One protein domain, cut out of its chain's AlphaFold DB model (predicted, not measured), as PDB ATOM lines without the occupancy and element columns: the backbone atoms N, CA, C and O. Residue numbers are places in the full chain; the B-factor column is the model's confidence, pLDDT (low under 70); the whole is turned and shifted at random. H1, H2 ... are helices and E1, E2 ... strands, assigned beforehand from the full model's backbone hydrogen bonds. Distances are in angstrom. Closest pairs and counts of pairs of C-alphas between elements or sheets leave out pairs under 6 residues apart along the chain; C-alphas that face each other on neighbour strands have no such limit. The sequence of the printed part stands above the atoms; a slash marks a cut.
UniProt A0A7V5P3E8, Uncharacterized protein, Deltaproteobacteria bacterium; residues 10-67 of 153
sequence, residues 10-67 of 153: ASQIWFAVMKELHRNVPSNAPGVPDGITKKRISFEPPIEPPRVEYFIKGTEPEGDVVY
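AT A GLANCE: This is residues 10 to 67 of the 153 residues of an uncharacterized protein of Deltaproteobacteria bacterium (UniProt A0A7V5P3E8). A helix, H1, stands well away at one end and a long, stretched-out link joins it to a small head, a hairpin of two strands, E1 and E2, with the last residues folded back beside it. Nothing packs on H1, and the helix and the link give the printed part its length. The printed part has 58 residues with one named helix and two named strands, in the order H1, E1, E2; the strands make one antiparallel sheet, and the class is mixed, helices and strands, with under half of the residues in named elements. The whole is extended, with a radius of gyration of the C-alphas of 17.3 A, and spans 44 by 29 by 17 A.

IN THESE COORDINATES: H1 is residues 10 to 21, 16.5 A long from C-alpha 10 at (-89.366, 97.250, 27.349) to C-alpha 21. E1 is residues 36 to 41, 15.1 A long, beginning with C-alpha 36 at (-68.777, 112.662, 44.800). E2 is residues 51 to 56, 16.6 A long, ending with C-alpha 56 at (-68.513, 115.939, 41.464).

HOW THE PARTS SIT: E1 and E2 form a hairpin, antiparallel at 146 degrees between their directions. The C-alphas of Arg 40 and Val 52 face each other at 4.2 A. N 37 and O 55 are within hydrogen-bond range at 2.8 A, as are N 53 and O 39 at 2.9 A. Residues 43 to 44 pair with residues 65 to 66, parallel. H1 and E2 are apart. In H1 every O i to N i+4 pair is within hydrogen-bond range.

THE WHOLE: The two C-alphas farthest apart are those of Asn 24 and Pro 45, 45.5 A. The outline is elongated, but only just. Residues 10 to 17 and 19 to 26 stand free. The link from H1 to E1 is long, with 14 residues; that from E1 to E2 is short, with 9. The printed part has no cut. Its mean pLDDT is 89.1, and residues 66 to 67 are under 70.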
ATOM      1  N   ALA A  10     -90.664  97.691  26.840       85.62
ATOM      2  CA  ALA A  10     -89.366  97.250  27.349       85.62
ATOM      3  C   ALA A  10     -89.229  97.347  28.879       85.62
ATOM      4  O   ALA A  10     -88.677  96.438  29.497       85.62
ATOM      5  N   SER A  11     -89.751  98.403  29.509       88.88
ATOM      6  CA  SER A  11     -89.675  98.584  30.966       88.88
ATOM      7  C   SER A  11     -90.450  97.511  31.735       88.88
ATOM      8  O   SER A  11     -89.999  97.094  32.796       88.88
ATOM      9  N   GLN A  12     -91.584  97.040  31.202       87.00
ATOM     10  CA  GLN A  12     -92.409  96.011  31.840       87.00
ATOM     11  C   GLN A  12     -91.680  94.668  31.830       87.00
ATOM     12  O   GLN A  12     -91.634  93.974  32.847       87.00
ATOM     13  N   ILE A  13     -91.034  94.339  30.705       91.50
ATOM     14  CA  ILE A  13     -90.176  93.153  30.592       91.50
ATOM     15  C   ILE A  13     -88.977  93.279  31.538       91.50
ATOM     16  O   ILE A  13     -88.707  92.358  32.305       91.50
ATOM     17  N   TRP A  14     -88.284  94.423  31.536       92.38
ATOM     18  CA  TRP A  14     -87.149  94.669  32.429       92.38
ATOM     19  C   TRP A  14     -87.547  94.548  33.906       92.38
ATOM     20  O   TRP A  14     -86.860  93.877  34.673       92.38
ATOM     21  N   PHE A  15     -88.685  95.128  34.297       92.62
ATOM     22  CA  PHE A  15     -89.220  95.034  35.653       92.62
ATOM     23  C   PHE A  15     -89.516  93.583  36.039       92.62
ATOM     24  O   PHE A  15     -89.118  93.154  37.121       92.62
ATOM     25  N   ALA A  16     -90.165  92.811  35.159       94.12
ATOM     26  CA  ALA A  16     -90.451  91.399  35.405       94.12
ATOM     27  C   ALA A  16     -89.163  90.581  35.600       94.12
ATOM     28  O   ALA A  16     -89.070  89.803  36.550       94.12
ATOM     29  N   VAL A  17     -88.150  90.806  34.755       94.50
ATOM     30  CA  VAL A  17     -86.838  90.150  34.864       94.50
ATOM     31  C   VAL A  17     -86.140  90.523  36.173       94.50
ATOM     32  O   VAL A  17     -85.733  89.634  36.918       94.50
ATOM     33  N   MET A  18     -86.036  91.815  36.496       94.44
ATOM     34  CA  MET A  18     -85.365  92.269  37.721       94.44
ATOM     35  C   MET A  18     -86.084  91.803  38.986       94.44
ATOM     36  O   MET A  18     -85.431  91.423  39.956       94.44
ATOM     37  N   LYS A  19     -87.422  91.770  38.972       93.12
ATOM     38  CA  LYS A  19     -88.224  91.237  40.077       93.12
ATOM     39  C   LYS A  19     -87.926  89.759  40.330       93.12
ATOM     40  O   LYS A  19     -87.805  89.377  41.491       93.12
ATOM     41  N   GLU A  20     -87.805  88.943  39.280       95.06
ATOM     42  CA  GLU A  20     -87.495  87.518  39.449       95.06
ATOM     43  C   GLU A  20     -86.043  87.303  39.891       95.06
ATOM     44  O   GLU A  20     -85.797  86.564  40.844       95.06
ATOM     45  N   LEU A  21     -85.079  88.003  39.278       93.75
ATOM     46  CA  LEU A  21     -83.664  87.908  39.658       93.75
ATOM     47  C   LEU A  21     -83.428  88.313  41.119       93.75
ATOM     48  O   LEU A  21     -82.657  87.666  41.827       93.75
ATOM     49  N   HIS A  22     -84.105  89.361  41.589       94.12
ATOM     50  CA  HIS A  22     -83.943  89.873  42.950       94.12
ATOM     51  C   HIS A  22     -84.935  89.273  43.954       94.12
ATOM     52  O   HIS A  22     -85.015  89.734  45.092       94.12
ATOM     53  N   ARG A  23     -85.672  88.217  43.578       94.00
ATOM     54  CA  ARG A  23     -86.650  87.561  44.461       94.00
ATOM     55  C   ARG A  23     -86.027  87.054  45.762       94.00
ATOM     56  O   ARG A  23     -86.662  87.131  46.808       94.00
ATOM     57  N   ASN A  24     -84.797  86.545  45.683       93.62
ATOM     58  CA  ASN A  24     -84.069  85.974  46.822       93.62
ATOM     59  C   ASN A  24     -82.727  86.672  47.101       93.62
ATOM     60  O   ASN A  24     -82.089  86.378  48.108       93.62
ATOM     61  N   VAL A  25     -82.293  87.579  46.220       91.88
ATOM     62  CA  VAL A  25     -81.054  88.349  46.375       91.88
ATOM     63  C   VAL A  25     -81.411  89.834  46.329       91.88
ATOM     64  O   VAL A  25     -81.740  90.340  45.258       91.88
ATOM     65  N   PRO A  26     -81.391  90.546  47.466       87.75
ATOM     66  CA  PRO A  26     -81.734  91.959  47.480       87.75
ATOM     67  C   PRO A  26     -80.684  92.787  46.731       87.75
ATOM     68  O   PRO A  26     -79.480  92.561  46.859       87.75
ATOM     69  N   SER A  27     -81.149  93.798  45.994       87.75
ATOM     70  CA  SER A  27     -80.270  94.840  45.462       87.75
ATOM     71  C   SER A  27     -79.890  95.796  46.578       87.75
ATOM     72  O   SER A  27     -80.768  96.375  47.216       87.75
ATOM     73  N   ASN A  28     -78.597  96.034  46.758       88.50
ATOM     74  CA  ASN A  28     -78.107  97.101  47.621       88.50
ATOM     75  C   ASN A  28     -77.638  98.263  46.751       88.50
ATOM     76  O   ASN A  28     -76.921  98.057  45.772       88.50
ATOM     77  N   ALA A  29     -78.055  99.480  47.095       87.62
ATOM     78  CA  ALA A  29     -77.540 100.666  46.427       87.62
ATOM     79  C   ALA A  29     -76.027 100.776  46.689       87.62
ATOM     80  O   ALA A  29     -75.596 100.545  47.825       87.62
ATOM     81  N   PRO A  30     -75.214 101.115  45.674       88.62
ATOM     82  CA  PRO A  30     -73.795 101.338  45.893       88.62
ATOM     83  C   PRO A  30     -73.587 102.505  46.866       88.62
ATOM     84  O   PRO A  30     -74.390 103.441  46.932       88.62
ATOM     85  N   GLY A  31     -72.488 102.449  47.618       91.38
ATOM     86  CA  GLY A  31     -72.021 103.596  48.390       91.38
ATOM     87  C   GLY A  31     -71.697 104.781  47.477       91.38
ATOM     88  O   GLY A  31     -71.512 104.623  46.270       91.38
ATOM     89  N   VAL A  32     -71.622 105.975  48.061       92.44
ATOM     90  CA  VAL A  32     -71.219 107.176  47.319       92.44
ATOM     91  C   VAL A  32     -69.763 107.010  46.872       92.44
ATOM     92  O   VAL A  32     -68.921 106.783  47.743       92.44
ATOM     93  N   PRO A  33     -69.457 107.093  45.564       94.75
ATOM     94  CA  PRO A  33     -68.087 106.970  45.082       94.75
ATOM     95  C   PRO A  33     -67.183 108.099  45.584       94.75
ATOM     96  O   PRO A  33     -67.648 109.207  45.870       94.75
ATOM     97  N   ASP A  34     -65.876 107.843  45.609       95.75
ATOM     98  CA  ASP A  34     -64.882 108.881  45.874       95.75
ATOM     99  C   ASP A  34     -64.993 110.020  44.852       95.75
ATOM    100  O   ASP A  34     -65.251 109.811  43.666       95.75
ATOM    101  N   GLY A  35     -64.804 111.254  45.321       95.50
ATOM    102  CA  GLY A  35     -64.936 112.445  44.482       95.50
ATOM    103  C   GLY A  35     -66.379 112.884  44.227       95.50
ATOM    104  O   GLY A  35     -66.563 113.891  43.552       95.50
ATOM    105  N   ILE A  36     -67.384 112.203  44.791       96.69
ATOM    106  CA  ILE A  36     -68.777 112.662  44.800       96.69
ATOM    107  C   ILE A  36     -69.132 113.244  46.174       96.69
ATOM    108  O   ILE A  36     -68.858 112.644  47.213       96.69
ATOM    109  N   THR A  37     -69.777 114.409  46.188       94.88
ATOM    110  CA  THR A  37     -70.293 115.064  47.396       94.88
ATOM    111  C   THR A  37     -71.814 115.194  47.347       94.88
ATOM    112  O   THR A  37     -72.405 115.276  46.271       94.88
ATOM    113  N   LYS A  38     -72.458 115.204  48.517       94.06
ATOM    114  CA  LYS A  38     -73.895 115.474  48.651       94.06
ATOM    115  C   LYS A  38     -74.095 116.917  49.081       94.06
ATOM    116  O   LYS A  38     -73.503 117.343  50.071       94.06
ATOM    117  N   LYS A  39     -74.989 117.638  48.414       92.94
ATOM    118  CA  LYS A  39     -75.368 118.996  48.807       92.94
ATOM    119  C   LYS A  39     -76.880 119.168  48.760       92.94
ATOM    120  O   LYS A  39     -77.539 118.674  47.853       92.94
ATOM    121  N   ARG A  40     -77.438 119.866  49.753       92.44
ATOM    122  CA  ARG A  40     -78.833 120.309  49.699       92.44
ATOM    123  C   ARG A  40     -78.932 121.490  48.741       92.44
ATOM    124  O   ARG A  40     -78.208 122.465  48.921       92.44
ATOM    125  N   ILE A  41     -79.819 121.384  47.763       91.50
ATOM    126  CA  ILE A  41     -80.118 122.447  46.813       91.50
ATOM    127  C   ILE A  41     -81.528 122.989  47.039       91.50
ATOM    128  O   ILE A  41     -82.445 122.246  47.405       91.50
ATOM    129  N   SER A  42     -81.675 124.280  46.786       89.69
ATOM    130  CA  SER A  42     -82.937 125.001  46.621       89.69
ATOM    131  C   SER A  42     -82.870 125.729  45.286       89.69
ATOM    132  O   SER A  42     -81.780 126.122  44.871       89.69
ATOM    133  N   PHE A  43     -84.017 125.915  44.638       83.56
ATOM    134  CA  PHE A  43     -84.115 126.753  43.449       83.56
ATOM    135  C   PHE A  43     -84.595 128.155  43.813       83.56
ATOM    136  O   PHE A  43     -85.468 128.304  44.673       83.56
ATOM    137  N   GLU A  44     -84.068 129.163  43.122       82.12
ATOM    138  CA  GLU A  44     -84.592 130.529  43.168       82.12
ATOM    139  C   GLU A  44     -84.982 131.004  41.754       82.12
ATOM    140  O   GLU A  44     -84.094 131.125  40.907       82.12
ATOM    141  N   PRO A  45     -86.278 131.268  41.469       79.44
ATOM    142  CA  PRO A  45     -87.434 131.082  42.357       79.44
ATOM    143  C   PRO A  45     -87.694 129.592  42.683       79.44
ATOM    144  O   PRO A  45     -87.186 128.725  41.970       79.44
ATOM    145  N   PRO A  46     -88.482 129.263  43.730       83.44
ATOM    146  CA  PRO A  46     -88.692 127.886  44.199       83.44
ATOM    147  C   PRO A  46     -89.613 127.075  43.268       83.44
ATOM    148  O   PRO A  46     -90.728 126.709  43.633       83.44
ATOM    149  N   ILE A  47     -89.143 126.805  42.049       81.69
ATOM    150  CA  ILE A  47     -89.846 126.030  41.012       81.69
ATOM    151  C   ILE A  47     -89.905 124.532  41.330       81.69
ATOM    152  O   ILE A  47     -90.799 123.834  40.859       81.69
ATOM    153  N   GLU A  48     -88.981 124.046  42.160       84.38
ATOM    154  CA  GLU A  48     -88.928 122.666  42.631       84.38
ATOM    155  C   GLU A  48     -88.647 122.615  44.146       84.38
ATOM    156  O   GLU A  48     -87.958 123.494  44.678       84.38
ATOM    157  N   PRO A  49     -89.143 121.587  44.866       89.38
ATOM    158  CA  PRO A  49     -88.872 121.422  46.290       89.38
ATOM    159  C   PRO A  49     -87.373 121.241  46.592       89.38
ATOM    160  O   PRO A  49     -86.690 120.515  45.861       89.38
ATOM    161  N   PRO A  50     -86.856 121.797  47.706       90.56
ATOM    162  CA  PRO A  50     -85.470 121.585  48.106       90.56
ATOM    163  C   PRO A  50     -85.157 120.104  48.349       90.56
ATOM    164  O   PRO A  50     -85.860 119.432  49.110       90.56
ATOM    165  N   ARG A  51     -84.064 119.606  47.767       93.62
ATOM    166  CA  ARG A  51     -83.634 118.200  47.871       93.62
ATOM    167  C   ARG A  51     -82.121 118.073  47.997       93.62
ATOM    168  O   ARG A  51     -81.389 119.039  47.812       93.62
ATOM    169  N   VAL A  52     -81.649 116.891  48.384       93.44
ATOM    170  CA  VAL A  52     -80.215 116.575  48.403       93.44
ATOM    171  C   VAL A  52     -79.837 115.978  47.058       93.44
ATOM    172  O   VAL A  52     -80.435 114.985  46.657       93.44
ATOM    173  N   GLU A  53     -78.834 116.561  46.408       94.50
ATOM    174  CA  GLU A  53     -78.285 116.093  45.137       94.50
ATOM    175  C   GLU A  53     -76.804 115.729  45.249       94.50
ATOM    176  O   GLU A  53     -76.119 116.100  46.211       94.50
ATOM    177  N   TYR A  54     -76.328 114.977  44.259       94.50
ATOM    178  CA  TYR A  54     -74.947 114.513  44.143       94.50
ATOM    179  C   TYR A  54     -74.172 115.348  43.121       94.50
ATOM    180  O   TYR A  54     -74.650 115.572  42.012       94.50
ATOM    181  N   PHE A  55     -72.953 115.750  43.475       94.94
ATOM    182  CA  PHE A  55     -72.064 116.542  42.621       94.94
ATOM    183  C   PHE A  55     -70.674 115.925  42.576       94.94
ATOM    184  O   PHE A  55     -70.232 115.316  43.551       94.94
ATOM    185  N   ILE A  56     -69.962 116.129  41.471       96.75
ATOM    186  CA  ILE A  56     -68.513 115.939  41.464       96.75
ATOM    187  C   ILE A  56     -67.920 116.999  42.399       96.75
ATOM    188  O   ILE A  56     -68.340 118.153  42.394       96.75
ATOM    189  N   LYS A  57     -66.964 116.609  43.239       95.69
ATOM    190  CA  LYS A  57     -66.326 117.507  44.201       95.69
ATOM    191  C   LYS A  57     -65.709 118.705  43.474       95.69
ATOM    192  O   LYS A  57     -64.851 118.525  42.612       95.69
ATOM    193  N   GLY A  58     -66.114 119.909  43.865       94.00
ATOM    194  CA  GLY A  58     -65.707 121.169  43.245       94.00
ATOM    195  C   GLY A  58     -66.626 121.640  42.115       94.00
ATOM    196  O   GLY A  58     -66.373 122.701  41.555       94.00
ATOM    197  N   THR A  59     -67.676 120.885  41.773       93.44
ATOM    198  CA  THR A  59     -68.708 121.300  40.807       93.44
ATOM    199  C   THR A  59     -70.052 121.574  41.471       93.44
ATOM    200  O   THR A  59     -71.037 121.820  40.776       93.44
ATOM    201  N   GLU A  60     -70.143 121.467  42.796       92.38
ATOM    202  CA  GLU A  60     -71.330 121.900  43.512       92.38
ATOM    203  C   GLU A  60     -71.539 123.417  43.335       92.38
ATOM    204  O   GLU A  60     -70.574 124.182  43.388       92.38
ATOM    205  N   PRO A  61     -72.784 123.880  43.132       86.88
ATOM    206  CA  PRO A  61     -73.078 125.307  43.016       86.88
ATOM    207  C   PRO A  61     -72.667 126.032  44.301       86.88
ATOM    208  O   PRO A  61     -72.801 125.463  45.381       86.88
ATOM    209  N   GLU A  62     -72.207 127.278  44.238       79.38
ATOM    210  CA  GLU A  62     -72.039 128.111  45.435       79.38
ATOM    211  C   GLU A  62     -73.406 128.688  45.842       79.38
ATOM    212  O   GLU A  62     -74.081 129.309  45.031       79.38
ATOM    213  N   GLY A  63     -73.843 128.462  47.088       76.88
ATOM    214  CA  GLY A  63     -75.174 128.896  47.548       76.88
ATOM    215  C   GLY A  63     -76.354 128.089  46.981       76.88
ATOM    216  O   GLY A  63     -76.222 126.883  46.742       76.88
ATOM    217  N   ASP A  64     -77.506 128.754  46.855       75.12
ATOM    218  CA  ASP A  64     -78.715 128.222  46.219       75.12
ATOM    219  C   ASP A  64     -78.525 128.096  44.702       75.12
ATOM    220  O   ASP A  64     -77.782 128.859  44.083       75.12
ATOM    221  N   VAL A  65     -79.214 127.133  44.080       74.50
ATOM    222  CA  VAL A  65     -79.262 127.036  42.620       74.50
ATOM    223  C   VAL A  65     -80.176 128.150  42.136       74.50
ATOM    224  O   VAL A  65     -81.392 127.989  42.027       74.50
ATOM    225  N   VAL A  66     -79.591 129.310  41.864       61.62
ATOM    226  CA  VAL A  66     -80.318 130.384  41.203       61.62
ATOM    227  C   VAL A  66     -80.683 129.864  39.825       61.62
ATOM    228  O   VAL A  66     -79.811 129.608  38.988       61.62
ATOM    229  N   TYR A  67     -81.982 129.705  39.585       59.53
ATOM    230  CA  TYR A  67     -82.466 129.604  38.229       59.53
ATOM    231  C   TYR A  67     -82.260 130.997  37.647       59.53
ATOM    232  O   TYR A  67     -83.105 131.886  37.765       59.53
TER     233      TYR A  67